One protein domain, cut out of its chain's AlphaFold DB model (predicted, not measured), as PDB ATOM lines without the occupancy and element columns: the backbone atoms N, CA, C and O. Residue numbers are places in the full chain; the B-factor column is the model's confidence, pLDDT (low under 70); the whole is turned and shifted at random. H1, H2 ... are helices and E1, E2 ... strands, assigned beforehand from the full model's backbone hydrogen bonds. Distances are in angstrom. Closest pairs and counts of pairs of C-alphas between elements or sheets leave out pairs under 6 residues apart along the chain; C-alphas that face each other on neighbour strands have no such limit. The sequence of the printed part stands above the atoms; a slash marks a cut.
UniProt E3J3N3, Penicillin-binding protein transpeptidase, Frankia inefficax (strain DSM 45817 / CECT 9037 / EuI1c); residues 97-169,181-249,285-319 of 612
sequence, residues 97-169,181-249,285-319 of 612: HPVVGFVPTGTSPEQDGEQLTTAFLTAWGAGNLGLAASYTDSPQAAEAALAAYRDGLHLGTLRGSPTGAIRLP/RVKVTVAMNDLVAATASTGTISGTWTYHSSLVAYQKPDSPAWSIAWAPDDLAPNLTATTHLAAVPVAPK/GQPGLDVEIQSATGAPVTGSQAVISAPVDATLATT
ATOM      1  N   HIS A  97     146.305 156.725 206.343       34.22
ATOM      2  CA  HIS A  97     147.682 156.657 206.821       34.22
ATOM      3  C   HIS A  97     148.368 155.397 206.253       34.22
ATOM      4  O   HIS A  97     147.730 154.344 206.228       34.22
ATOM      5  N   PRO A  98     149.626 155.470 205.777       33.75
ATOM      6  CA  PRO A  98     150.351 154.280 205.344       33.75
ATOM      7  C   PRO A  98     150.406 153.274 206.499       33.75
ATOM      8  O   PRO A  98     150.820 153.616 207.608       33.75
ATOM      9  N   VAL A  99     149.972 152.036 206.252       38.91
ATOM     10  CA  VAL A  99     150.091 150.955 207.236       38.91
ATOM     11  C   VAL A  99     151.552 150.517 207.251       38.91
ATOM     12  O   VAL A  99     152.007 149.809 206.361       38.91
ATOM     13  N   VAL A 100     152.297 150.978 208.252       53.62
ATOM     14  CA  VAL A 100     153.608 150.431 208.621       53.62
ATOM     15  C   VAL A 100     153.341 149.257 209.568       53.62
ATOM     16  O   VAL A 100     152.707 149.453 210.608       53.62
ATOM     17  N   GLY A 101     153.737 148.034 209.215       62.09
ATOM     18  CA  GLY A 101     153.561 146.866 210.086       62.09
ATOM     19  C   GLY A 101     153.964 145.538 209.445       62.09
ATOM     20  O   GLY A 101     154.193 145.462 208.238       62.09
ATOM     21  N   PHE A 102     154.065 144.496 210.267       85.56
ATOM     22  CA  PHE A 102     154.388 143.136 209.837       85.56
ATOM     23  C   PHE A 102     153.105 142.394 209.472       85.56
ATOM     24  O   PHE A 102     152.170 142.383 210.266       85.56
ATOM     25  N   VAL A 103     153.035 141.780 208.292       90.69
ATOM     26  CA  VAL A 103     151.880 140.957 207.900       90.69
ATOM     27  C   VAL A 103     152.297 139.487 207.981       90.69
ATOM     28  O   VAL A 103     153.023 139.032 207.094       90.69
ATOM     29  N   PRO A 104     151.902 138.760 209.040       91.19
ATOM     30  CA  PRO A 104     152.198 137.341 209.170       91.19
ATOM     31  C   PRO A 104     151.369 136.508 208.185       91.19
ATOM     32  O   PRO A 104     150.363 136.957 207.633       91.19
ATOM     33  N   THR A 105     151.804 135.272 207.969       91.62
ATOM     34  CA  THR A 105     151.136 134.274 207.124       91.62
ATOM     35  C   THR A 105     150.718 133.046 207.932       91.62
ATOM     36  O   THR A 105     150.644 131.942 207.386       91.62
ATOM     37  N   GLY A 106     150.559 133.188 209.248       88.31
ATOM     38  CA  GLY A 106     150.105 132.116 210.117       88.31
ATOM     39  C   GLY A 106     148.657 131.731 209.828       88.31
ATOM     40  O   GLY A 106     147.895 132.433 209.167       88.31
ATOM     41  N   THR A 107     148.278 130.556 210.319       91.19
ATOM     42  CA  THR A 107     146.895 130.055 210.259       91.19
ATOM     43  C   THR A 107     146.138 130.286 211.568       91.19
ATOM     44  O   THR A 107     144.942 130.009 211.646       91.19
ATOM     45  N   SER A 108     146.818 130.814 212.592       93.50
ATOM     46  CA  SER A 108     146.229 131.215 213.865       93.50
ATOM     47  C   SER A 108     146.937 132.455 214.439       93.50
ATOM     48  O   SER A 108     148.129 132.638 214.192       93.50
ATOM     49  N   PRO A 109     146.246 133.268 215.260       92.38
ATOM     50  CA  PRO A 109     146.839 134.367 216.022       92.38
ATOM     51  C   PRO A 109     148.138 134.026 216.762       92.38
ATOM     52  O   PRO A 109     149.046 134.847 216.826       92.38
ATOM     53  N   GLU A 110     148.242 132.824 217.327       95.00
ATOM     54  CA  GLU A 110     149.438 132.360 218.034       95.00
ATOM     55  C   GLU A 110     150.629 132.233 217.075       95.00
ATOM     56  O   GLU A 110     151.694 132.778 217.355       95.00
ATOM     57  N   GLN A 111     150.420 131.607 215.910       94.81
ATOM     58  CA  GLN A 111     151.436 131.506 214.856       94.81
ATOM     59  C   GLN A 111     151.813 132.880 214.290       94.81
ATOM     60  O   GLN A 111     152.979 133.126 213.986       94.81
ATOM     61  N   ASP A 112     150.841 133.782 214.158       94.62
ATOM     62  CA  ASP A 112     151.067 135.158 213.711       94.62
ATOM     63  C   ASP A 112     151.958 135.938 214.691       94.62
ATOM     64  O   ASP A 112     152.924 136.592 214.284       94.62
ATOM     65  N   GLY A 113     151.675 135.819 215.994       94.19
ATOM     66  CA  GLY A 113     152.487 136.402 217.060       94.19
ATOM     67  C   GLY A 113     153.907 135.833 217.102       94.19
ATOM     68  O   GLY A 113     154.870 136.591 217.250       94.19
ATOM     69  N   GLU A 114     154.063 134.519 216.923       95.88
ATOM     70  CA  GLU A 114     155.377 133.869 216.824       95.88
ATOM     71  C   GLU A 114     156.171 134.374 215.617       95.88
ATOM     72  O   GLU A 114     157.331 134.747 215.777       95.88
ATOM     73  N   GLN A 115     155.559 134.467 214.431       95.69
ATOM     74  CA  GLN A 115     156.233 134.963 213.225       95.69
ATOM     75  C   GLN A 115     156.710 136.412 213.373       95.69
ATOM     76  O   GLN A 115     157.846 136.718 213.003       95.69
ATOM     77  N   LEU A 116     155.875 137.292 213.939       95.56
ATOM     78  CA  LEU A 116     156.264 138.671 214.246       95.56
ATOM     79  C   LEU A 116     157.437 138.705 215.228       95.56
ATOM     80  O   LEU A 116     158.428 139.396 214.995       95.56
ATOM     81  N   THR A 117     157.352 137.919 216.301       96.50
ATOM     82  CA  THR A 117     158.406 137.843 217.316       96.50
ATOM     83  C   THR A 117     159.717 137.328 216.715       96.50
ATOM     84  O   THR A 117     160.774 137.906 216.953       96.50
ATOM     85  N   THR A 118     159.673 136.303 215.861       96.56
ATOM     86  CA  THR A 118     160.844 135.813 215.119       96.56
ATOM     87  C   THR A 118     161.431 136.887 214.205       96.56
ATOM     88  O   THR A 118     162.654 137.041 214.168       96.56
ATOM     89  N   ALA A 119     160.604 137.653 213.487       95.19
ATOM     90  CA  ALA A 119     161.077 138.740 212.629       95.19
ATOM     91  C   ALA A 119     161.754 139.859 213.438       95.19
ATOM     92  O   ALA A 119     162.823 140.336 213.046       95.19
ATOM     93  N   PHE A 120     161.180 140.221 214.589       96.00
ATOM     94  CA  PHE A 120     161.764 141.161 215.545       96.00
ATOM     95  C   PHE A 120     163.126 140.692 216.060       96.00
ATOM     96  O   PHE A 120     164.117 141.402 215.892       96.00
ATOM     97  N   LEU A 121     163.204 139.473 216.599       96.25
ATOM     98  CA  LEU A 121     164.444 138.901 217.133       96.25
ATOM     99  C   LEU A 121     165.516 138.741 216.049       96.25
ATOM    100  O   LEU A 121     166.694 138.968 216.308       96.25
ATOM    101  N   THR A 122     165.122 138.406 214.816       94.94
ATOM    102  CA  THR A 122     166.048 138.298 213.676       94.94
ATOM    103  C   THR A 122     166.628 139.659 213.297       94.94
ATOM    104  O   THR A 122     167.837 139.784 213.109       94.94
ATOM    105  N   ALA A 123     165.786 140.694 213.196       93.62
ATOM    106  CA  ALA A 123     166.241 142.049 212.900       93.62
ATOM    107  C   ALA A 123     167.147 142.593 214.014       93.62
ATOM    108  O   ALA A 123     168.199 143.167 213.725       93.62
ATOM    109  N   TRP A 124     166.774 142.355 215.275       94.38
ATOM    110  CA  TRP A 124     167.555 142.768 216.435       94.38
ATOM    111  C   TRP A 124     168.903 142.045 216.499       94.38
ATOM    112  O   TRP A 124     169.939 142.702 216.590       94.38
ATOM    113  N   GLY A 125     168.917 140.719 216.344       93.62
ATOM    114  CA  GLY A 125     170.140 139.913 216.345       93.62
ATOM    115  C   GLY A 125     171.083 140.218 215.180       93.62
ATOM    116  O   GLY A 125     172.296 140.086 215.318       93.62
ATOM    117  N   ALA A 126     170.552 140.704 214.053       93.00
ATOM    118  CA  ALA A 126     171.342 141.217 212.933       93.00
ATOM    119  C   ALA A 126     171.873 142.651 213.150       93.00
ATOM    120  O   ALA A 126     172.557 143.189 212.279       93.00
ATOM    121  N   GLY A 127     171.543 143.295 214.275       92.25
ATOM    122  CA  GLY A 127     171.923 144.676 214.584       92.25
ATOM    123  C   GLY A 127     171.123 145.738 213.823       92.25
ATOM    124  O   GLY A 127     171.483 146.915 213.868       92.25
ATOM    125  N   ASN A 128     170.041 145.361 213.136       94.06
ATOM    126  CA  ASN A 128     169.168 146.292 212.426       94.06
ATOM    127  C   ASN A 128     168.100 146.851 213.379       94.06
ATOM    128  O   ASN A 128     166.931 146.459 213.338       94.06
ATOM    129  N   LEU A 129     168.534 147.750 214.267       94.50
ATOM    130  CA  LEU A 129     167.711 148.267 215.364       94.50
ATOM    131  C   LEU A 129     166.474 149.019 214.863       94.50
ATOM    132  O   LEU A 129     165.387 148.780 215.375       94.50
ATOM    133  N   GLY A 130     166.607 149.839 213.816       92.69
ATOM    134  CA  GLY A 130     165.474 150.551 213.217       92.69
ATOM    135  C   GLY A 130     164.422 149.609 212.622       92.69
ATOM    136  O   GLY A 130     163.223 149.846 212.768       92.69
ATOM    137  N   LEU A 131     164.842 148.496 212.005       93.44
ATOM    138  CA  LEU A 131     163.903 147.478 211.525       93.44
ATOM    139  C   LEU A 131     163.209 146.759 212.686       93.44
ATOM    140  O   LEU A 131     161.987 146.637 212.665       93.44
ATOM    141  N   ALA A 132     163.960 146.310 213.692       94.06
ATOM    142  CA  ALA A 132     163.383 145.669 214.872       94.06
ATOM    143  C   ALA A 132     162.374 146.601 215.567       94.06
ATOM    144  O   ALA A 132     161.233 146.218 215.808       94.06
ATOM    145  N   ALA A 133     162.753 147.859 215.778       95.00
ATOM    146  CA  ALA A 133     161.896 148.892 216.339       95.00
ATOM    147  C   ALA A 133     160.634 149.158 215.503       95.00
ATOM    148  O   ALA A 133     159.570 149.406 216.060       95.00
ATOM    149  N   SER A 134     160.708 149.061 214.171       94.25
ATOM    150  CA  SER A 134     159.541 149.262 213.296       94.25
ATOM    151  C   SER A 134     158.444 148.198 213.445       94.25
ATOM    152  O   SER A 134     157.315 148.417 213.001       94.25
ATOM    153  N   TYR A 135     158.754 147.058 214.074       94.94
ATOM    154  CA  TYR A 135     157.783 146.014 214.407       94.94
ATOM    155  C   TYR A 135     157.029 146.273 215.718       94.94
ATOM    156  O   TYR A 135     156.141 145.494 216.072       94.94
ATOM    157  N   THR A 136     157.358 147.349 216.433       93.88
ATOM    158  CA  THR A 136     156.708 147.735 217.685       93.88
ATOM    159  C   THR A 136     155.783 148.936 217.481       93.88
ATOM    160  O   THR A 136     155.853 149.646 216.475       93.88
ATOM    161  N   ASP A 137     154.878 149.170 218.430       93.00
ATOM    162  CA  ASP A 137     154.005 150.349 218.423       93.00
ATOM    163  C   ASP A 137     154.645 151.606 219.031       93.00
ATOM    164  O   ASP A 137     154.066 152.689 218.944       93.00
ATOM    165  N   SER A 138     155.868 151.480 219.557       93.69
ATOM    166  CA  SER A 138     156.682 152.583 220.078       93.69
ATOM    167  C   SER A 138     158.115 152.552 219.512       93.69
ATOM    168  O   SER A 138     159.068 152.355 220.274       93.69
ATOM    169  N   PRO A 139     158.319 152.762 218.193       92.69
ATOM    170  CA  PRO A 139     159.609 152.518 217.544       92.69
ATOM    171  C   PRO A 139     160.778 153.322 218.125       92.69
ATOM    172  O   PRO A 139     161.858 152.781 218.316       92.69
ATOM    173  N   GLN A 140     160.583 154.595 218.473       92.50
ATOM    174  CA  GLN A 140     161.666 155.431 219.006       92.50
ATOM    175  C   GLN A 140     162.150 154.941 220.378       92.50
ATOM    176  O   GLN A 140     163.350 154.909 220.638       92.50
ATOM    177  N   ALA A 141     161.219 154.543 221.252       92.38
ATOM    178  CA  ALA A 141     161.551 153.993 222.564       92.38
ATOM    179  C   ALA A 141     162.197 152.607 222.436       92.38
ATOM    180  O   ALA A 141     163.170 152.317 223.132       92.38
ATOM    181  N   ALA A 142     161.692 151.783 221.512       95.00
ATOM    182  CA  ALA A 142     162.248 150.471 221.220       95.00
ATOM    183  C   ALA A 142     163.680 150.565 220.692       95.00
ATOM    184  O   ALA A 142     164.575 149.933 221.241       95.00
ATOM    185  N   GLU A 143     163.934 151.401 219.686       95.31
ATOM    186  CA  GLU A 143     165.271 151.566 219.110       95.31
ATOM    187  C   GLU A 143     166.297 152.018 220.158       95.31
ATOM    188  O   GLU A 143     167.386 151.447 220.238       95.31
ATOM    189  N   ALA A 144     165.927 152.978 221.013       93.94
ATOM    190  CA  ALA A 144     166.781 153.449 222.100       93.94
ATOM    191  C   ALA A 144     167.094 152.340 223.122       93.94
ATOM    192  O   ALA A 144     168.248 152.169 223.513       93.94
ATOM    193  N   ALA A 145     166.092 151.557 223.527       95.50
ATOM    194  CA  ALA A 145     166.276 150.471 224.485       95.50
ATOM    195  C   ALA A 145     167.099 149.307 223.905       95.50
ATOM    196  O   ALA A 145     167.955 148.758 224.593       95.50
ATOM    197  N   LEU A 146     166.898 148.966 222.627       95.94
ATOM    198  CA  LEU A 146     167.682 147.947 221.923       95.94
ATOM    199  C   LEU A 146     169.160 148.353 221.791       95.94
ATOM    200  O   LEU A 146     170.047 147.504 221.897       95.94
ATOM    201  N   ALA A 147     169.429 149.645 221.571       94.88
ATOM    202  CA  ALA A 147     170.784 150.186 221.568       94.88
ATOM    203  C   ALA A 147     171.413 150.115 222.967       94.88
ATOM    204  O   ALA A 147     172.497 149.552 223.111       94.88
ATOM    205  N   ALA A 148     170.702 150.584 223.999       94.81
ATOM    206  CA  ALA A 148     171.163 150.524 225.388       94.81
ATOM    207  C   ALA A 148     171.451 149.086 225.847       94.81
ATOM    208  O   ALA A 148     172.443 148.843 226.526       94.81
ATOM    209  N   TYR A 149     170.625 148.125 225.426       96.62
ATOM    210  CA  TYR A 149     170.833 146.702 225.677       96.62
ATOM    211  C   TYR A 149     172.159 146.205 225.087       96.62
ATOM    212  O   TYR A 149     172.945 145.548 225.767       96.62
ATOM    213  N   ARG A 150     172.430 146.528 223.814       95.38
ATOM    214  CA  ARG A 150     173.677 146.133 223.143       95.38
ATOM    215  C   ARG A 150     174.896 146.755 223.820       95.38
ATOM    216  O   ARG A 150     175.899 146.068 224.015       95.38
ATOM    217  N   ASP A 151     174.797 148.038 224.143       94.75
ATOM    218  CA  ASP A 151     175.911 148.821 224.660       94.75
ATOM    219  C   ASP A 151     176.243 148.421 226.105       94.75
ATOM    220  O   ASP A 151     177.409 148.170 226.407       94.75
ATOM    221  N   GLY A 152     175.234 148.272 226.971       95.81
ATOM    222  CA  GLY A 152     175.419 147.890 228.373       95.81
ATOM    223  C   GLY A 152     175.913 146.453 228.569       95.81
ATOM    224  O   GLY A 152     176.662 146.179 229.503       95.81
ATOM    225  N   LEU A 153     175.559 145.530 227.668       97.12
ATOM    226  CA  LEU A 153     176.019 144.137 227.725       97.12
ATOM    227  C   LEU A 153     177.309 143.864 226.938       97.12
ATOM    228  O   LEU A 153     177.778 142.723 226.921       97.12
ATOM    229  N   HIS A 154     177.838 144.870 226.229       96.12
ATOM    230  CA  HIS A 154     178.910 144.707 225.239       96.12
ATOM    231  C   HIS A 154     178.669 143.495 224.328       96.12
ATOM    232  O   HIS A 154     179.515 142.615 224.154       96.12
ATOM    233  N   LEU A 155     177.450 143.438 223.800       94.25
ATOM    234  CA  LEU A 155     176.870 142.249 223.197       94.25
ATOM    235  C   LEU A 155     177.653 141.800 221.955       94.25
ATOM    236  O   LEU A 155     177.763 142.534 220.971       94.25
ATOM    237  N   GLY A 156     178.158 140.567 221.980       91.81
ATOM    238  CA  GLY A 156     178.844 139.946 220.847       91.81
ATOM    239  C   GLY A 156     177.888 139.244 219.882       91.81
ATOM    240  O   GLY A 156     178.026 139.343 218.665       91.81
ATOM    241  N   THR A 157     176.909 138.504 220.397       92.25
ATOM    242  CA  THR A 157     175.892 137.809 219.592       92.25
ATOM    243  C   THR A 157     174.594 137.751 220.375       92.25
ATOM    244  O   THR A 157     174.627 137.438 221.558       92.25
ATOM    245  N   LEU A 158     173.472 137.998 219.698       94.56
ATOM    246  CA  LEU A 158     172.131 137.846 220.253       94.56
ATOM    247  C   LEU A 158     171.389 136.730 219.533       94.56
ATOM    248  O   LEU A 158     171.354 136.701 218.298       94.56
ATOM    249  N   ARG A 159     170.794 135.814 220.296       93.38
ATOM    250  CA  ARG A 159     169.939 134.755 219.755       93.38
ATOM    251  C   ARG A 159     168.693 134.634 220.606       93.38
ATOM    252  O   ARG A 159     168.768 134.272 221.770       93.38
ATOM    253  N   GLY A 160     167.546 134.863 219.984       94.00
ATOM    254  CA  GLY A 160     166.250 134.628 220.597       94.00
ATOM    255  C   GLY A 160     165.407 133.704 219.732       94.00
ATOM    256  O   GLY A 160     165.451 133.783 218.502       94.00
ATOM    257  N   SER A 161     164.604 132.859 220.367       94.88
ATOM    258  CA  SER A 161     163.584 132.064 219.683       94.88
ATOM    259  C   SER A 161     162.301 131.995 220.507       94.88
ATOM    260  O   SER A 161     162.390 131.762 221.718       94.88
ATOM    261  N   PRO A 162     161.117 132.136 219.884       96.12
ATOM    262  CA  PRO A 162     159.857 131.811 220.541       96.12
ATOM    263  C   PRO A 162     159.870 130.371 221.064       96.12
ATOM    264  O   PRO A 162     160.287 129.454 220.357       96.12
ATOM    265  N   THR A 163     159.417 130.173 222.298       95.94
ATOM    266  CA  THR A 163     159.276 128.846 222.927       95.94
ATOM    267  C   THR A 163     157.835 128.509 223.291       95.94
ATOM    268  O   THR A 163     157.536 127.364 223.626       95.94
ATOM    269  N   GLY A 164     156.929 129.482 223.190       93.44
ATOM    270  CA  GLY A 164     155.495 129.258 223.272       93.44
ATOM    271  C   GLY A 164     154.702 130.545 223.097       93.44
ATOM    272  O   GLY A 164     155.191 131.634 223.398       93.44
ATOM    273  N   ALA A 165     153.459 130.410 222.651       95.31
ATOM    274  CA  ALA A 165     152.536 131.514 222.450       95.31
ATOM    275  C   ALA A 165     151.178 131.200 223.082       95.31
ATOM    276  O   ALA A 165     150.618 130.120 222.900       95.31
ATOM    277  N   ILE A 166     150.647 132.157 223.843       94.19
ATOM    278  CA  ILE A 166     149.351 132.042 224.514       94.19
ATOM    279  C   ILE A 166     148.493 133.229 224.101       94.19
ATOM    280  O   ILE A 166     148.864 134.386 224.311       94.19
ATOM    281  N   ARG A 167     147.314 132.944 223.546       92.19
ATOM    282  CA  ARG A 167     146.314 133.978 223.293       92.19
ATOM    283  C   ARG A 167     145.822 134.561 224.607       92.19
ATOM    284  O   ARG A 167     145.401 133.836 225.506       92.19
ATOM    285  N   LEU A 168     145.869 135.881 224.701       88.19
ATOM    286  CA  LEU A 168     145.342 136.609 225.840       88.19
ATOM    287  C   LEU A 168     143.822 136.767 225.689       88.19
ATOM    288  O   LEU A 168     143.339 136.931 224.566       88.19
ATOM    289  N   PRO A 169     143.060 136.719 226.795       79.38
ATOM    290  CA  PRO A 169     141.630 136.973 226.748       79.38
ATOM    291  C   PRO A 169     141.366 138.370 226.186       79.38
ATOM    292  O   PRO A 169     142.082 139.330 226.490       79.38
ATOM    293  N   ARG A 181     145.247 139.254 220.615       93.00
ATOM    294  CA  ARG A 181     146.481 139.528 221.371       93.00
ATOM    295  C   ARG A 181     147.114 138.220 221.813       93.00
ATOM    296  O   ARG A 181     146.419 137.324 222.292       93.00
ATOM    297  N   VAL A 182     148.429 138.120 221.689       95.06
ATOM    298  CA  VAL A 182     149.191 136.913 222.002       95.06
ATOM    299  C   VAL A 182     150.415 137.291 222.811       95.06
ATOM    300  O   VAL A 182     151.201 138.137 222.397       95.06
ATOM    301  N   LYS A 183     150.584 136.649 223.965       96.50
ATOM    302  CA  LYS A 183     151.830 136.693 224.722       96.50
ATOM    303  C   LYS A 183     152.746 135.596 224.192       96.50
ATOM    304  O   LYS A 183     152.389 134.422 224.270       96.50
ATOM    305  N   VAL A 184     153.904 135.978 223.669       97.50
ATOM    306  CA  VAL A 184     154.927 135.061 223.158       97.50
ATOM    307  C   VAL A 184     156.067 135.010 224.163       97.50
ATOM    308  O   VAL A 184     156.679 136.033 224.454       97.50
ATOM    309  N   THR A 185     156.343 133.830 224.708       97.62
ATOM    310  CA  THR A 185     157.525 133.572 225.533       97.62
ATOM    311  C   THR A 185     158.716 133.315 224.620       97.62
ATOM    312  O   THR A 185     158.616 132.559 223.654       97.62
ATOM    313  N   VAL A 186     159.848 133.932 224.937       97.50
ATOM    314  CA  VAL A 186     161.085 133.843 224.162       97.50
ATOM    315  C   VAL A 186     162.196 133.323 225.057       97.50
ATOM    316  O   VAL A 186     162.370 133.816 226.170       97.50
ATOM    317  N   ALA A 187     162.955 132.344 224.567       97.44
ATOM    318  CA  ALA A 187     164.237 131.970 225.153       97.44
ATOM    319  C   ALA A 187     165.352 132.772 224.478       97.44
ATOM    320  O   ALA A 187     165.467 132.756 223.251       97.44
ATOM    321  N   MET A 188     166.150 133.454 225.294       96.88
ATOM    322  CA  MET A 188     167.273 134.294 224.891       96.88
ATOM    323  C   MET A 188     168.594 133.594 225.220       96.88
ATOM    324  O   MET A 188     168.689 132.843 226.196       96.88
ATOM    325  N   ASN A 189     169.601 133.810 224.381       96.56
ATOM    326  CA  ASN A 189     170.937 133.240 224.482       96.56
ATOM    327  C   ASN A 189     171.938 134.248 223.906       96.56
ATOM    328  O   ASN A 189     172.179 134.299 222.696       96.56
ATOM    329  N   ASP A 190     172.490 135.055 224.804       95.81
ATOM    330  CA  ASP A 190     173.235 136.254 224.461       95.81
ATOM    331  C   ASP A 190     174.688 136.123 224.906       95.81
ATOM    332  O   ASP A 190     174.984 135.781 226.050       95.81
ATOM    333  N   LEU A 191     175.621 136.372 223.990       97.31
ATOM    334  CA  LEU A 191     177.042 136.444 224.306       97.31
ATOM    335  C   LEU A 191     177.348 137.851 224.815       97.31
ATOM    336  O   LEU A 191     177.423 138.788 224.021       97.31
ATOM    337  N   VAL A 192     177.531 137.976 226.124       97.56
ATOM    338  CA  VAL A 192     177.804 139.239 226.819       97.56
ATOM    339  C   VAL A 192     179.273 139.313 227.214       97.56
ATOM    340  O   VAL A 192     179.934 138.280 227.366       97.56
ATOM    341  N   ALA A 193     179.797 140.525 227.373       97.25
ATOM    342  CA  ALA A 193     181.184 140.735 227.758       97.25
ATOM    343  C   ALA A 193     181.337 141.903 228.731       97.25
ATOM    344  O   ALA A 193     180.516 142.808 228.762       97.25
ATOM    345  N   ALA A 194     182.419 141.899 229.500       96.50
ATOM    346  CA  ALA A 194     182.808 143.015 230.348       96.50
ATOM    347  C   ALA A 194     184.333 143.154 230.383       96.50
ATOM    348  O   ALA A 194     185.071 142.199 230.128       96.50
ATOM    349  N   THR A 195     184.823 144.349 230.711       93.75
ATOM    350  CA  THR A 195     186.263 144.588 230.893       93.75
ATOM    351  C   THR A 195     186.626 144.419 232.364       93.75
ATOM    352  O   THR A 195     186.220 145.225 233.194       93.75
ATOM    353  N   ALA A 196     187.393 143.377 232.684       88.44
ATOM    354  CA  ALA A 196     187.926 143.106 234.016       88.44
ATOM    355  C   ALA A 196     189.399 143.548 234.137       88.44
ATOM    356  O   ALA A 196     190.020 144.001 233.173       88.44
ATOM    357  N   SER A 197     189.983 143.392 235.329       77.56
ATOM    358  CA  SER A 197     191.381 143.756 235.611       77.56
ATOM    359  C   SER A 197     192.409 142.982 234.779       77.56
ATOM    360  O   SER A 197     193.471 143.521 234.478       77.56
ATOM    361  N   THR A 198     192.097 141.742 234.401       81.88
ATOM    362  CA  THR A 198     192.972 140.848 233.627       81.88
ATOM    363  C   THR A 198     192.664 140.842 232.126       81.88
ATOM    364  O   THR A 198     193.330 140.140 231.366       81.88
ATOM    365  N   GLY A 199     191.682 141.633 231.681       88.69
ATOM    366  CA  GLY A 199     191.246 141.714 230.287       88.69
ATOM    367  C   GLY A 199     189.735 141.552 230.123       88.69
ATOM    368  O   GLY A 199     188.966 141.671 231.075       88.69
ATOM    369  N   THR A 200     189.295 141.303 228.891       93.56
ATOM    370  CA  THR A 200     187.877 141.087 228.582       93.56
ATOM    371  C   THR A 200     187.439 139.688 229.008       93.56
ATOM    372  O   THR A 200     188.042 138.698 228.597       93.56
ATOM    373  N   ILE A 201     186.357 139.613 229.781       94.81
ATOM    374  CA  ILE A 201     185.643 138.375 230.095       94.81
ATOM    375  C   ILE A 201     184.349 138.326 229.287       94.81
ATOM    376  O   ILE A 201     183.704 139.352 229.087       94.81
ATOM    377  N   SER A 202     183.971 137.142 228.813       96.50
ATOM    378  CA  SER A 202     182.723 136.939 228.078       96.50
ATOM    379  C   SER A 202     182.053 135.641 228.483       96.50
ATOM    380  O   SER A 202     182.735 134.653 228.757       96.50
ATOM    381  N   GLY A 203     180.728 135.622 228.441       96.44
ATOM    382  CA  GLY A 203     179.935 134.449 228.773       96.44
ATOM    383  C   GLY A 203     178.579 134.478 228.088       96.44
ATOM    384  O   GLY A 203     178.143 135.503 227.567       96.44
ATOM    385  N   THR A 204     177.924 133.325 228.053       96.88
ATOM    386  CA  THR A 204     176.582 133.204 227.491       96.88
ATOM    387  C   THR A 204     175.547 133.392 228.588       96.88
ATOM    388  O   THR A 204     175.462 132.575 229.501       96.88
ATOM    389  N   TRP A 205     174.741 134.442 228.475       97.00
ATOM    390  CA  TRP A 205     173.591 134.673 229.330       97.00
ATOM    391  C   TRP A 205     172.337 134.076 228.694       97.00
ATOM    392  O   TRP A 205     171.972 134.416 227.571       97.00
ATOM    393  N   THR A 206     171.679 133.164 229.409       96.00
ATOM    394  CA  THR A 206     170.411 132.568 228.974       96.00
ATOM    395  C   THR A 206     169.293 132.949 229.921       96.00
ATOM    396  O   THR A 206     169.411 132.745 231.129       96.00
ATOM    397  N   TYR A 207     168.187 133.438 229.380       95.81
ATOM    398  CA  TYR A 207     167.019 133.822 230.162       95.81
ATOM    399  C   TYR A 207     165.747 133.697 229.322       95.81
ATOM    400  O   TYR A 207     165.799 133.435 228.120       95.81
ATOM    401  N   HIS A 208     164.596 133.859 229.969       96.25
ATOM    402  CA  HIS A 208     163.320 133.956 229.276       96.25
ATOM    403  C   HIS A 208     162.771 135.369 229.397       96.25
ATOM    404  O   HIS A 208     162.839 135.973 230.467       96.25
ATOM    405  N   SER A 209     162.192 135.854 228.309       95.75
ATOM    406  CA  SER A 209     161.395 137.076 228.277       95.75
ATOM    407  C   SER A 209     160.036 136.783 227.647       95.75
ATOM    408  O   SER A 209     159.759 135.658 227.215       95.75
ATOM    409  N   SER A 210     159.165 137.780 227.594       95.81
ATOM    410  CA  SER A 210     157.909 137.665 226.872       95.81
ATOM    411  C   SER A 210     157.502 138.981 226.250       95.81
ATOM    412  O   SER A 210     157.587 139.997 226.923       95.81
ATOM    413  N   LEU A 211     156.975 138.920 225.031       95.50
ATOM    414  CA  LEU A 211     156.454 140.073 224.306       95.50
ATOM    415  C   LEU A 211     154.964 139.883 224.042       95.50
ATOM    416  O   LEU A 211     154.480 138.751 223.931       95.50
ATOM    417  N   VAL A 212     154.224 140.981 223.913       96.12
ATOM    418  CA  VAL A 212     152.804 140.931 223.545       96.12
ATOM    419  C   VAL A 212     152.628 141.397 222.107       96.12
ATOM    420  O   VAL A 212     152.734 142.580 221.811       96.12
ATOM    421  N   ALA A 213     152.302 140.472 221.208       94.62
ATOM    422  CA  ALA A 213     151.929 140.775 219.832       94.62
ATOM    423  C   ALA A 213     150.414 141.013 219.731       94.62
ATOM    424  O   ALA A 213     149.622 140.311 220.366       94.62
ATOM    425  N   TYR A 214     149.994 141.979 218.920       93.62
ATOM    426  CA  TYR A 214     148.583 142.226 218.633       93.62
ATOM    427  C   TYR A 214     148.347 142.591 217.172       93.62
ATOM    428  O   TYR A 214     149.190 143.215 216.521       93.62
ATOM    429  N   GLN A 215     147.172 142.222 216.668       91.75
ATOM    430  CA  GLN A 215     146.716 142.649 215.351       91.75
ATOM    431  C   GLN A 215     146.212 144.096 215.418       91.75
ATOM    432  O   GLN A 215     145.435 144.446 216.303       91.75
ATOM    433  N   LYS A 216     146.620 144.949 214.477       87.19
ATOM    434  CA  LYS A 216     146.123 146.328 214.398       87.19
ATOM    435  C   LYS A 216     144.637 146.328 213.997       87.19
ATOM    436  O   LYS A 216     144.258 145.553 213.117       87.19
ATOM    437  N   PRO A 217     143.797 147.201 214.586       84.69
ATOM    438  CA  PRO A 217     142.396 147.320 214.190       84.69
ATOM    439  C   PRO A 217     142.247 147.544 212.682       84.69
ATOM    440  O   PRO A 217     143.021 148.296 212.086       84.69
ATOM    441  N   ASP A 218     141.270 146.864 212.081       83.12
ATOM    442  CA  ASP A 218     140.929 146.962 210.656       83.12
ATOM    443  C   ASP A 218     142.104 146.698 209.688       83.12
ATOM    444  O   ASP A 218     142.120 147.189 208.557       83.12
ATOM    445  N   SER A 219     143.105 145.917 210.114       84.69
ATOM    446  CA  SER A 219     144.320 145.651 209.340       84.69
ATOM    447  C   SER A 219     144.828 144.214 209.522       84.69
ATOM    448  O   SER A 219     144.751 143.661 210.618       84.69
ATOM    449  N   PRO A 220     145.403 143.580 208.481       85.88
ATOM    450  CA  PRO A 220     146.122 142.313 208.632       85.88
ATOM    451  C   PRO A 220     147.506 142.493 209.283       85.88
ATOM    452  O   PRO A 220     148.206 141.513 209.512       85.88
ATOM    453  N   ALA A 221     147.933 143.733 209.541       89.69
ATOM    454  CA  ALA A 221     149.227 144.017 210.138       89.69
ATOM    455  C   ALA A 221     149.222 143.776 211.651       89.69
ATOM    456  O   ALA A 221     148.294 144.169 212.355       89.69
ATOM    457  N   TRP A 222     150.314 143.214 212.148       93.06
ATOM    458  CA  TRP A 222     150.590 142.981 213.555       93.06
ATOM    459  C   TRP A 222     151.694 143.910 214.068       93.06
ATOM    460  O   TRP A 222     152.513 144.423 213.297       93.06
ATOM    461  N   SER A 223     151.688 144.139 215.380       93.94
ATOM    462  CA  SER A 223     152.668 144.950 216.106       93.94
ATOM    463  C   SER A 223     152.966 144.336 217.469       93.94
ATOM    464  O   SER A 223     152.090 143.722 218.078       93.94
ATOM    465  N   ILE A 224     154.185 144.526 217.964       95.25
ATOM    466  CA  ILE A 224     154.516 144.289 219.369       95.25
ATOM    467  C   ILE A 224     154.017 145.500 220.167       95.25
ATOM    468  O   ILE A 224     154.309 146.639 219.797       95.25
ATOM    469  N   ALA A 225     153.248 145.248 221.223       95.25
ATOM    470  CA  ALA A 225     152.898 146.231 222.239       95.25
ATOM    471  C   ALA A 225     154.124 146.450 223.122       95.25
ATOM    472  O   ALA A 225     154.376 145.648 224.017       95.25
ATOM    473  N   TRP A 226     154.900 147.484 222.803       95.25
ATOM    474  CA  TRP A 226     156.236 147.667 223.350       95.25
ATOM    475  C   TRP A 226     156.220 147.935 224.854       95.25
ATOM    476  O   TRP A 226     155.551 148.860 225.325       95.25
ATOM    477  N   ALA A 227     157.055 147.204 225.584       95.75
ATOM    478  CA  ALA A 227     157.404 147.491 226.963       95.75
ATOM    479  C   ALA A 227     158.901 147.209 227.216       95.75
ATOM    480  O   ALA A 227     159.478 146.328 226.587       95.75
ATOM    481  N   PRO A 228     159.575 147.936 228.129       94.19
ATOM    482  CA  PRO A 228     160.991 147.693 228.421       94.19
ATOM    483  C   PRO A 228     161.300 146.255 228.865       94.19
ATOM    484  O   PRO A 228     162.373 145.736 228.557       94.19
ATOM    485  N   ASP A 229     160.362 145.604 229.556       95.06
ATOM    486  CA  ASP A 229     160.484 144.217 230.006       95.06
ATOM    487  C   ASP A 229     160.313 143.176 228.889       95.06
ATOM    488  O   ASP A 229     160.602 142.003 229.121       95.06
ATOM    489  N   ASP A 230     159.980 143.596 227.660       95.69
ATOM    490  CA  ASP A 230     160.092 142.762 226.457       95.69
ATOM    491  C   ASP A 230     161.544 142.298 226.245       95.69
ATOM    492  O   ASP A 230     161.791 141.177 225.789       95.69
ATOM    493  N   LEU A 231     162.520 143.146 226.600       95.06
ATOM    494  CA  LEU A 231     163.947 142.862 226.430       95.06
ATOM    495  C   LEU A 231     164.471 141.892 227.484       95.06
ATOM    496  O   LEU A 231     165.177 140.945 227.146       95.06
ATOM    497  N   ALA A 232     164.134 142.126 228.750       95.00
ATOM    498  CA  ALA A 232     164.434 141.242 229.865       95.00
ATOM    499  C   ALA A 232     163.495 141.528 231.045       95.00
ATOM    500  O   ALA A 232     163.118 142.685 231.252       95.00
ATOM    501  N   PRO A 233     163.155 140.513 231.863       93.44
ATOM    502  CA  PRO A 233     162.251 140.689 232.993       93.44
ATOM    503  C   PRO A 233     162.662 141.832 233.929       93.44
ATOM    504  O   PRO A 233     163.841 142.009 234.229       93.44
ATOM    505  N   ASN A 234     161.668 142.547 234.463       93.56
ATOM    506  CA  ASN A 234     161.819 143.622 235.455       93.56
ATOM    507  C   ASN A 234     162.501 144.909 234.953       93.56
ATOM    508  O   ASN A 234     162.763 145.809 235.758       93.56
ATOM    509  N   LEU A 235     162.772 145.039 233.651       95.56
ATOM    510  CA  LEU A 235     163.195 146.314 233.083       95.56
ATOM    511  C   LEU A 235     162.059 147.342 233.100       95.56
ATOM    512  O   LEU A 235     160.878 147.029 232.982       95.56
ATOM    513  N   THR A 236     162.442 148.604 233.241       93.88
ATOM    514  CA  THR A 236     161.545 149.759 233.251       93.88
ATOM    515  C   THR A 236     162.083 150.815 232.293       93.88
ATOM    516  O   THR A 236     163.205 150.710 231.809       93.88
ATOM    517  N   ALA A 237     161.319 151.878 232.041       90.12
ATOM    518  CA  ALA A 237     161.761 152.950 231.149       90.12
ATOM    519  C   ALA A 237     162.991 153.727 231.670       90.12
ATOM    520  O   ALA A 237     163.587 154.493 230.918       90.12
ATOM    521  N   THR A 238     163.356 153.567 232.947       92.38
ATOM    522  CA  THR A 238     164.476 154.272 233.594       92.38
ATOM    523  C   THR A 238     165.640 153.353 233.960       92.38
ATOM    524  O   THR A 238     166.597 153.807 234.597       92.38
ATOM    525  N   THR A 239     165.575 152.076 233.575       96.25
ATOM    526  CA  THR A 239     166.616 151.084 233.849       96.25
ATOM    527  C   THR A 239     167.140 150.451 232.565       96.25
ATOM    528  O   THR A 239     166.484 150.466 231.528       96.25
ATOM    529  N   HIS A 240     168.350 149.906 232.631       96.00
ATOM    530  CA  HIS A 240     168.992 149.186 231.535       96.00
ATOM    531  C   HIS A 240     169.799 148.009 232.086       96.00
ATOM    532  O   HIS A 240     170.004 147.914 233.294       96.00
ATOM    533  N   LEU A 241     170.231 147.101 231.214       97.75
ATOM    534  CA  LEU A 241     171.112 146.002 231.600       97.75
ATOM    535  C   LEU A 241     172.574 146.410 231.478       97.75
ATOM    536  O   LEU A 241     172.937 147.128 230.548       97.75
ATOM    537  N   ALA A 242     173.402 145.878 232.367       97.88
ATOM    538  CA  ALA A 242     174.846 145.995 232.305       97.88
ATOM    539  C   ALA A 242     175.500 144.629 232.521       97.88
ATOM    540  O   ALA A 242     175.099 143.876 233.410       97.88
ATOM    541  N   ALA A 243     176.517 144.320 231.719       97.81
ATOM    542  CA  ALA A 243     177.432 143.221 231.986       97.81
ATOM    543  C   ALA A 243     178.567 143.749 232.870       97.81
ATOM    544  O   ALA A 243     179.278 144.682 232.490       97.81
ATOM    545  N   VAL A 244     178.731 143.170 234.057       96.94
ATOM    546  CA  VAL A 244     179.662 143.674 235.073       96.94
ATOM    547  C   VAL A 244     180.666 142.597 235.489       96.94
ATOM    548  O   VAL A 244     180.286 141.444 235.713       96.94
ATOM    549  N   PRO A 245     181.966 142.931 235.586       95.75
ATOM    550  CA  PRO A 245     182.959 141.989 236.072       95.75
ATOM    551  C   PRO A 245     182.814 141.823 237.589       95.75
ATOM    552  O   PRO A 245     182.675 142.800 238.327       95.75
ATOM    553  N   VAL A 246     182.925 140.588 238.068       93.94
ATOM    554  CA  VAL A 246     182.924 140.278 239.501       93.94
ATOM    555  C   VAL A 246     184.356 140.002 239.938       93.94
ATOM    556  O   VAL A 246     184.980 139.050 239.473       93.94
ATOM    557  N   ALA A 247     184.902 140.836 240.822       91.06
ATOM    558  CA  ALA A 247     186.265 140.647 241.309       91.06
ATOM    559  C   ALA A 247     186.377 139.368 242.168       91.06
ATOM    560  O   ALA A 247     185.515 139.133 243.023       91.06
ATOM    561  N   PRO A 248     187.436 138.560 241.987       91.88
ATOM    562  CA  PRO A 248     187.720 137.437 242.867       91.88
ATOM    563  C   PRO A 248     188.202 137.927 244.232       91.88
ATOM    564  O   PRO A 248     188.695 139.047 244.391       91.88
ATOM    565  N   LYS A 249     188.066 137.065 245.235       91.50
ATOM    566  CA  LYS A 249     188.433 137.349 246.622       91.50
ATOM    567  C   LYS A 249     189.674 136.567 247.036       91.50
ATOM    568  O   LYS A 249     189.923 135.451 246.580       91.50
ATOM    569  N   GLY A 285     193.436 135.601 241.254       88.12
ATOM    570  CA  GLY A 285     192.336 134.716 240.864       88.12
ATOM    571  C   GLY A 285     191.896 134.885 239.410       88.12
ATOM    572  O   GLY A 285     192.681 135.267 238.544       88.12
ATOM    573  N   GLN A 286     190.636 134.553 239.130       90.56
ATOM    574  CA  GLN A 286     189.997 134.851 237.846       90.56
ATOM    575  C   GLN A 286     188.696 135.618 238.089       90.56
ATOM    576  O   GLN A 286     187.901 135.189 238.930       90.56
ATOM    577  N   PRO A 287     188.450 136.734 237.382       93.62
ATOM    578  CA  PRO A 287     187.206 137.474 237.521       93.62
ATOM    579  C   PRO A 287     186.009 136.647 237.050       93.62
ATOM    580  O   PRO A 287     186.121 135.807 236.160       93.62
ATOM    581  N   GLY A 288     184.862 136.903 237.667       95.31
ATOM    582  CA  GLY A 288     183.557 136.435 237.224       95.31
ATOM    583  C   GLY A 288     182.861 137.463 236.338       95.31
ATOM    584  O   GLY A 288     183.389 138.545 236.068       95.31
ATOM    585  N   LEU A 289     181.653 137.126 235.907       97.50
ATOM    586  CA  LEU A 289     180.816 137.949 235.047       97.50
ATOM    587  C   LEU A 289     179.364 137.787 235.478       97.50
ATOM    588  O   LEU A 289     178.850 136.666 235.489       97.50
ATOM    589  N   ASP A 290     178.727 138.913 235.762       97.88
ATOM    590  CA  ASP A 290     177.301 139.003 236.037       97.88
ATOM    591  C   ASP A 290     176.627 139.876 234.974       97.88
ATOM    592  O   ASP A 290     177.252 140.734 234.346       97.88
ATOM    593  N   VAL A 291     175.328 139.667 234.797       97.81
ATOM    594  CA  VAL A 291     174.428 140.651 234.195       97.81
ATOM    595  C   VAL A 291     173.544 141.208 235.298       97.81
ATOM    596  O   VAL A 291     173.011 140.448 236.101       97.81
ATOM    597  N   GLU A 292     173.361 142.520 235.342       97.75
ATOM    598  CA  GLU A 292     172.488 143.170 236.320       97.75
ATOM    599  C   GLU A 292     171.652 144.281 235.688       97.75
ATOM    600  O   GLU A 292     171.931 144.750 234.583       97.75
ATOM    601  N   ILE A 293     170.610 144.710 236.400       98.06
ATOM    602  CA  ILE A 293     169.822 145.885 236.034       98.06
ATOM    603  C   ILE A 293     170.423 147.095 236.743       98.06
ATOM    604  O   ILE A 293     170.616 147.074 237.957       98.06
ATOM    605  N   GLN A 294     170.653 148.178 236.008       97.69
ATOM    606  CA  GLN A 294     171.132 149.449 236.537       97.69
ATOM    607  C   GLN A 294     170.132 150.580 236.275       97.69
ATOM    608  O   GLN A 294     169.378 150.569 235.298       97.69
ATOM    609  N   SER A 295     170.124 151.584 237.151       95.31
ATOM    610  CA  SER A 295     169.426 152.852 236.928       95.31
ATOM    611  C   SER A 295     170.050 153.631 235.765       95.31
ATOM    612  O   SER A 295     171.165 153.347 235.335       95.31
ATOM    613  N   ALA A 296     169.390 154.694 235.304       89.31
ATOM    614  CA  ALA A 296     169.958 155.615 234.314       89.31
ATOM    615  C   ALA A 296     171.319 156.234 234.717       89.31
ATOM    616  O   ALA A 296     172.045 156.713 233.851       89.31
ATOM    617  N   THR A 297     171.679 156.231 236.008       91.62
ATOM    618  CA  THR A 297     172.976 156.726 236.507       91.62
ATOM    619  C   THR A 297     174.021 155.618 236.686       91.62
ATOM    620  O   THR A 297     175.075 155.882 237.256       91.62
ATOM    621  N   GLY A 298     173.727 154.381 236.270       92.69
ATOM    622  CA  GLY A 298     174.621 153.226 236.414       92.69
ATOM    623  C   GLY A 298     174.625 152.591 237.810       92.69
ATOM    624  O   GLY A 298     175.531 151.833 238.137       92.69
ATOM    625  N   ALA A 299     173.645 152.908 238.668       95.56
ATOM    626  CA  ALA A 299     173.560 152.305 239.999       95.56
ATOM    627  C   ALA A 299     172.836 150.948 239.930       95.56
ATOM    628  O   ALA A 299     171.741 150.903 239.362       95.56
ATOM    629  N   PRO A 300     173.379 149.867 240.521       96.31
ATOM    630  CA  PRO A 300     172.761 148.545 240.469       96.31
ATOM    631  C   PRO A 300     171.424 148.508 241.213       96.31
ATOM    632  O   PRO A 300     171.289 149.018 242.328       96.31
ATOM    633  N   VAL A 301     170.434 147.853 240.611       96.19
ATOM    634  CA  VAL A 301     169.163 147.516 241.253       96.19
ATOM    635  C   VAL A 301     169.381 146.284 242.127       96.19
ATOM    636  O   VAL A 301     169.792 145.225 241.649       96.19
ATOM    637  N   THR A 302     169.096 146.414 243.421       94.25
ATOM    638  CA  THR A 302     169.295 145.349 244.414       94.25
ATOM    639  C   THR A 302     168.586 144.052 244.022       94.25
ATOM    640  O   THR A 302     167.377 144.048 243.802       94.25
ATOM    641  N   GLY A 303     169.330 142.942 243.996       92.88
ATOM    642  CA  GLY A 303     168.790 141.605 243.726       92.88
ATOM    643  C   GLY A 303     168.537 141.304 242.247       92.88
ATOM    644  O   GLY A 303     167.866 140.321 241.947       92.88
ATOM    645  N   SER A 304     169.048 142.134 241.334       95.19
ATOM    646  CA  SER A 304     168.904 141.938 239.884       95.19
ATOM    647  C   SER A 304     170.040 141.137 239.237       95.19
ATOM    648  O   SER A 304     169.973 140.865 238.040       95.19
ATOM    649  N   GLN A 305     171.071 140.758 240.001       94.62
ATOM    650  CA  GLN A 305     172.243 140.053 239.485       94.62
ATOM    651  C   GLN A 305     171.901 138.641 238.990       94.62
ATOM    652  O   GLN A 305     171.351 137.816 239.723       94.62
ATOM    653  N   ALA A 306     172.310 138.345 237.761       95.62
ATOM    654  CA  ALA A 306     172.327 137.022 237.163       95.62
ATOM    655  C   ALA A 306     173.780 136.599 236.919       95.62
ATOM    656  O   ALA A 306     174.478 137.194 236.097       95.62
ATOM    657  N   VAL A 307     174.221 135.552 237.619       96.62
ATOM    658  CA  VAL A 307     175.591 135.037 237.505       96.62
ATOM    659  C   VAL A 307     175.769 134.311 236.177       96.62
ATOM    660  O   VAL A 307     175.110 133.299 235.929       96.62
ATOM    661  N   ILE A 308     176.682 134.804 235.341       96.56
ATOM    662  CA  ILE A 308     177.057 134.164 234.071       96.56
ATOM    663  C   ILE A 308     178.226 133.211 234.302       96.56
ATOM    664  O   ILE A 308     178.213 132.063 233.861       96.56
ATOM    665  N   SER A 309     179.229 133.678 235.044       95.56
ATOM    666  CA  SER A 309     180.353 132.870 235.505       95.56
ATOM    667  C   SER A 309     180.824 133.371 236.861       95.56
ATOM    668  O   SER A 309     181.163 134.545 236.999       95.56
ATOM    669  N   ALA A 310     180.878 132.485 237.856       94.69
ATOM    670  CA  ALA A 310     181.393 132.836 239.175       94.69
ATOM    671  C   ALA A 310     182.903 133.151 239.112       94.69
ATOM    672  O   ALA A 310     183.621 132.491 238.353       94.69
ATOM    673  N   PRO A 311     183.401 134.118 239.906       93.88
ATOM    674  CA  PRO A 311     184.835 134.342 240.030       93.88
ATOM    675  C   PRO A 311     185.532 133.120 240.638       93.88
ATOM    676  O   PRO A 311     184.949 132.377 241.434       93.88
ATOM    677  N   VAL A 312     186.805 132.938 240.293       93.75
ATOM    678  CA  VAL A 312     187.681 131.957 240.938       93.75
ATOM    679  C   VAL A 312     188.526 132.687 241.969       93.75
ATOM    680  O   VAL A 312     189.509 133.351 241.632       93.75
ATOM    681  N   ASP A 313     188.118 132.557 243.227       92.81
ATOM    682  CA  ASP A 313     188.865 133.058 244.374       92.81
ATOM    683  C   ASP A 313     190.221 132.345 244.510       92.81
ATOM    684  O   ASP A 313     190.392 131.196 244.095       92.81
ATOM    685  N   ALA A 314     191.196 133.016 245.124       93.25
ATOM    686  CA  ALA A 314     192.554 132.492 245.258       93.25
ATOM    687  C   ALA A 314     193.153 132.781 246.639       93.25
ATOM    688  O   ALA A 314     192.610 133.550 247.436       93.25
ATOM    689  N   THR A 315     194.262 132.115 246.946       93.94
ATOM    690  CA  THR A 315     195.067 132.376 248.141       93.94
ATOM    691  C   THR A 315     196.193 133.349 247.798       93.94
ATOM    692  O   THR A 315     196.679 133.384 246.668       93.94
ATOM    693  N   LEU A 316     196.611 134.152 248.773       94.44
ATOM    694  CA  LEU A 316     197.771 135.033 248.655       94.44
ATOM    695  C   LEU A 316     198.951 134.406 249.383       94.44
ATOM    696  O   LEU A 316     198.831 134.095 250.562       94.44
ATOM    697  N   ALA A 317     200.082 134.245 248.705       94.19
ATOM    698  CA  ALA A 317     201.324 133.789 249.320       94.19
ATOM    699  C   ALA A 317     202.255 134.985 249.542       94.19
ATOM    700  O   ALA A 317     202.622 135.681 248.597       94.19
ATOM    701  N   THR A 318     202.625 135.219 250.797       97.12
ATOM    702  CA  THR A 318     203.622 136.220 251.186       97.12
ATOM    703  C   THR A 318     205.021 135.610 251.198       97.12
ATOM    704  O   THR A 318     205.197 134.392 251.148       97.12
ATOM    705  N   THR A 319     206.035 136.460 251.304       98.31
ATOM    706  CA  THR A 319     207.438 136.049 251.427       98.31
ATOM    707  C   THR A 319     207.830 135.603 252.836       98.31
ATOM    708  O   THR A 319     208.956 135.146 253.028       98.31
TER     709      THR A 319
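This is residues 97 to 169, 181 to 249 and 285 to 319 of the 612 residues of the protein "Penicillin-binding protein transpeptidase" of Frankia inefficax (strain DSM 45817 / CECT 9037 / EuI1c) (UniProt E3J3N3). A long, twisted four-stranded sheet, E1 to E4, curls round helix H1, and a smaller three-stranded sheet, E5 to E7, sits by E2 and E3, with H3 reaching from H2 to the edge strand E5. The last strand, E8, makes one far end of the long axis, away from the other named elements. The printed part has 177 residues, with three named helices followed along the chain by eight named strands; the sheets run E1 E2 E3 E4 and E5 E6 E7, both antiparallel, and the class is mixed, helices and strands. The whole is only just compact, close to loose, with a radius of gyration of the C-alphas of 18.6 A and spans of 78 by 29 by 28 A.

After residues 97 to 108, which hold no named element, H1 takes residues 109 to 125, 24.0 A long, from C-alpha 109 at (146.839, 134.367, 216.022). H2 is residues 129 to 134, and H3 is residues 139 to 152, 19.7 A. E1, residues 157 to 167, measures 30.1 A and bends by 51 degrees at residue 164. E2, residues 181 to 196, measures 43.5 A, and E3, residues 199 to 215, 47.0 A, bending by 55 degrees at residue 207. E4 is residues 222 to 225. E5, residues 239 to 246, and E6, residues 288 to 295, measure 20.4 A and 21.7 A. E7 is residues 306 to 309, and E8, residues 314 to 317, ends at C-alpha 317 (201.324, 133.789, 249.320).

H1 is on one face of the larger sheet, two layers, a helix over a sheet; its closest C-alphas to E1 are Gly 125 and Leu 158, 4.8 A. E1 and E2 are antiparallel neighbours, with N 163 and O 185 within hydrogen-bond range at 2.9 A. E2, E3 and E4 form a meander, each strand the antiparallel neighbour of the one before, with N 190 and O 205 at 2.9 A and N 214 and O 223 at 2.9 A. H1, with residues 119 to 124 alone, touches H2, closest C-alphas Phe 120 and Ala 132, 4.8 A. H2 touches H3, closest C-alphas Ala 133 and Pro 139, 4.5 A; both pairs are helical hairpins. H3 only grazes the larger sheet but is on the smaller one, over none of its strands, at a height over the sheet of 5.4 A. There N 242 and O 292 are 2.9 A apart, and N 291 and O 306 2.9 A. The closest C-alphas of E3 and E7, Trp 205 and Ile 308, are 5.9 A apart. Every O i to N i+4 pair is within hydrogen-bond range in H1, H2 and H3. E8 pairs with no named strand.

The C-alphas of Asp 218 and Thr 319, the two farthest apart, are 78.8 A apart. Residues 170 to 180 and 250 to 284 are not printed, with C-alpha gaps of 7.7 A and 7.4 A. The link E4 to E5 is long, 13 residues. Mean pLDDT of the printed part is 92.6; residues 97 to 101 are under 70.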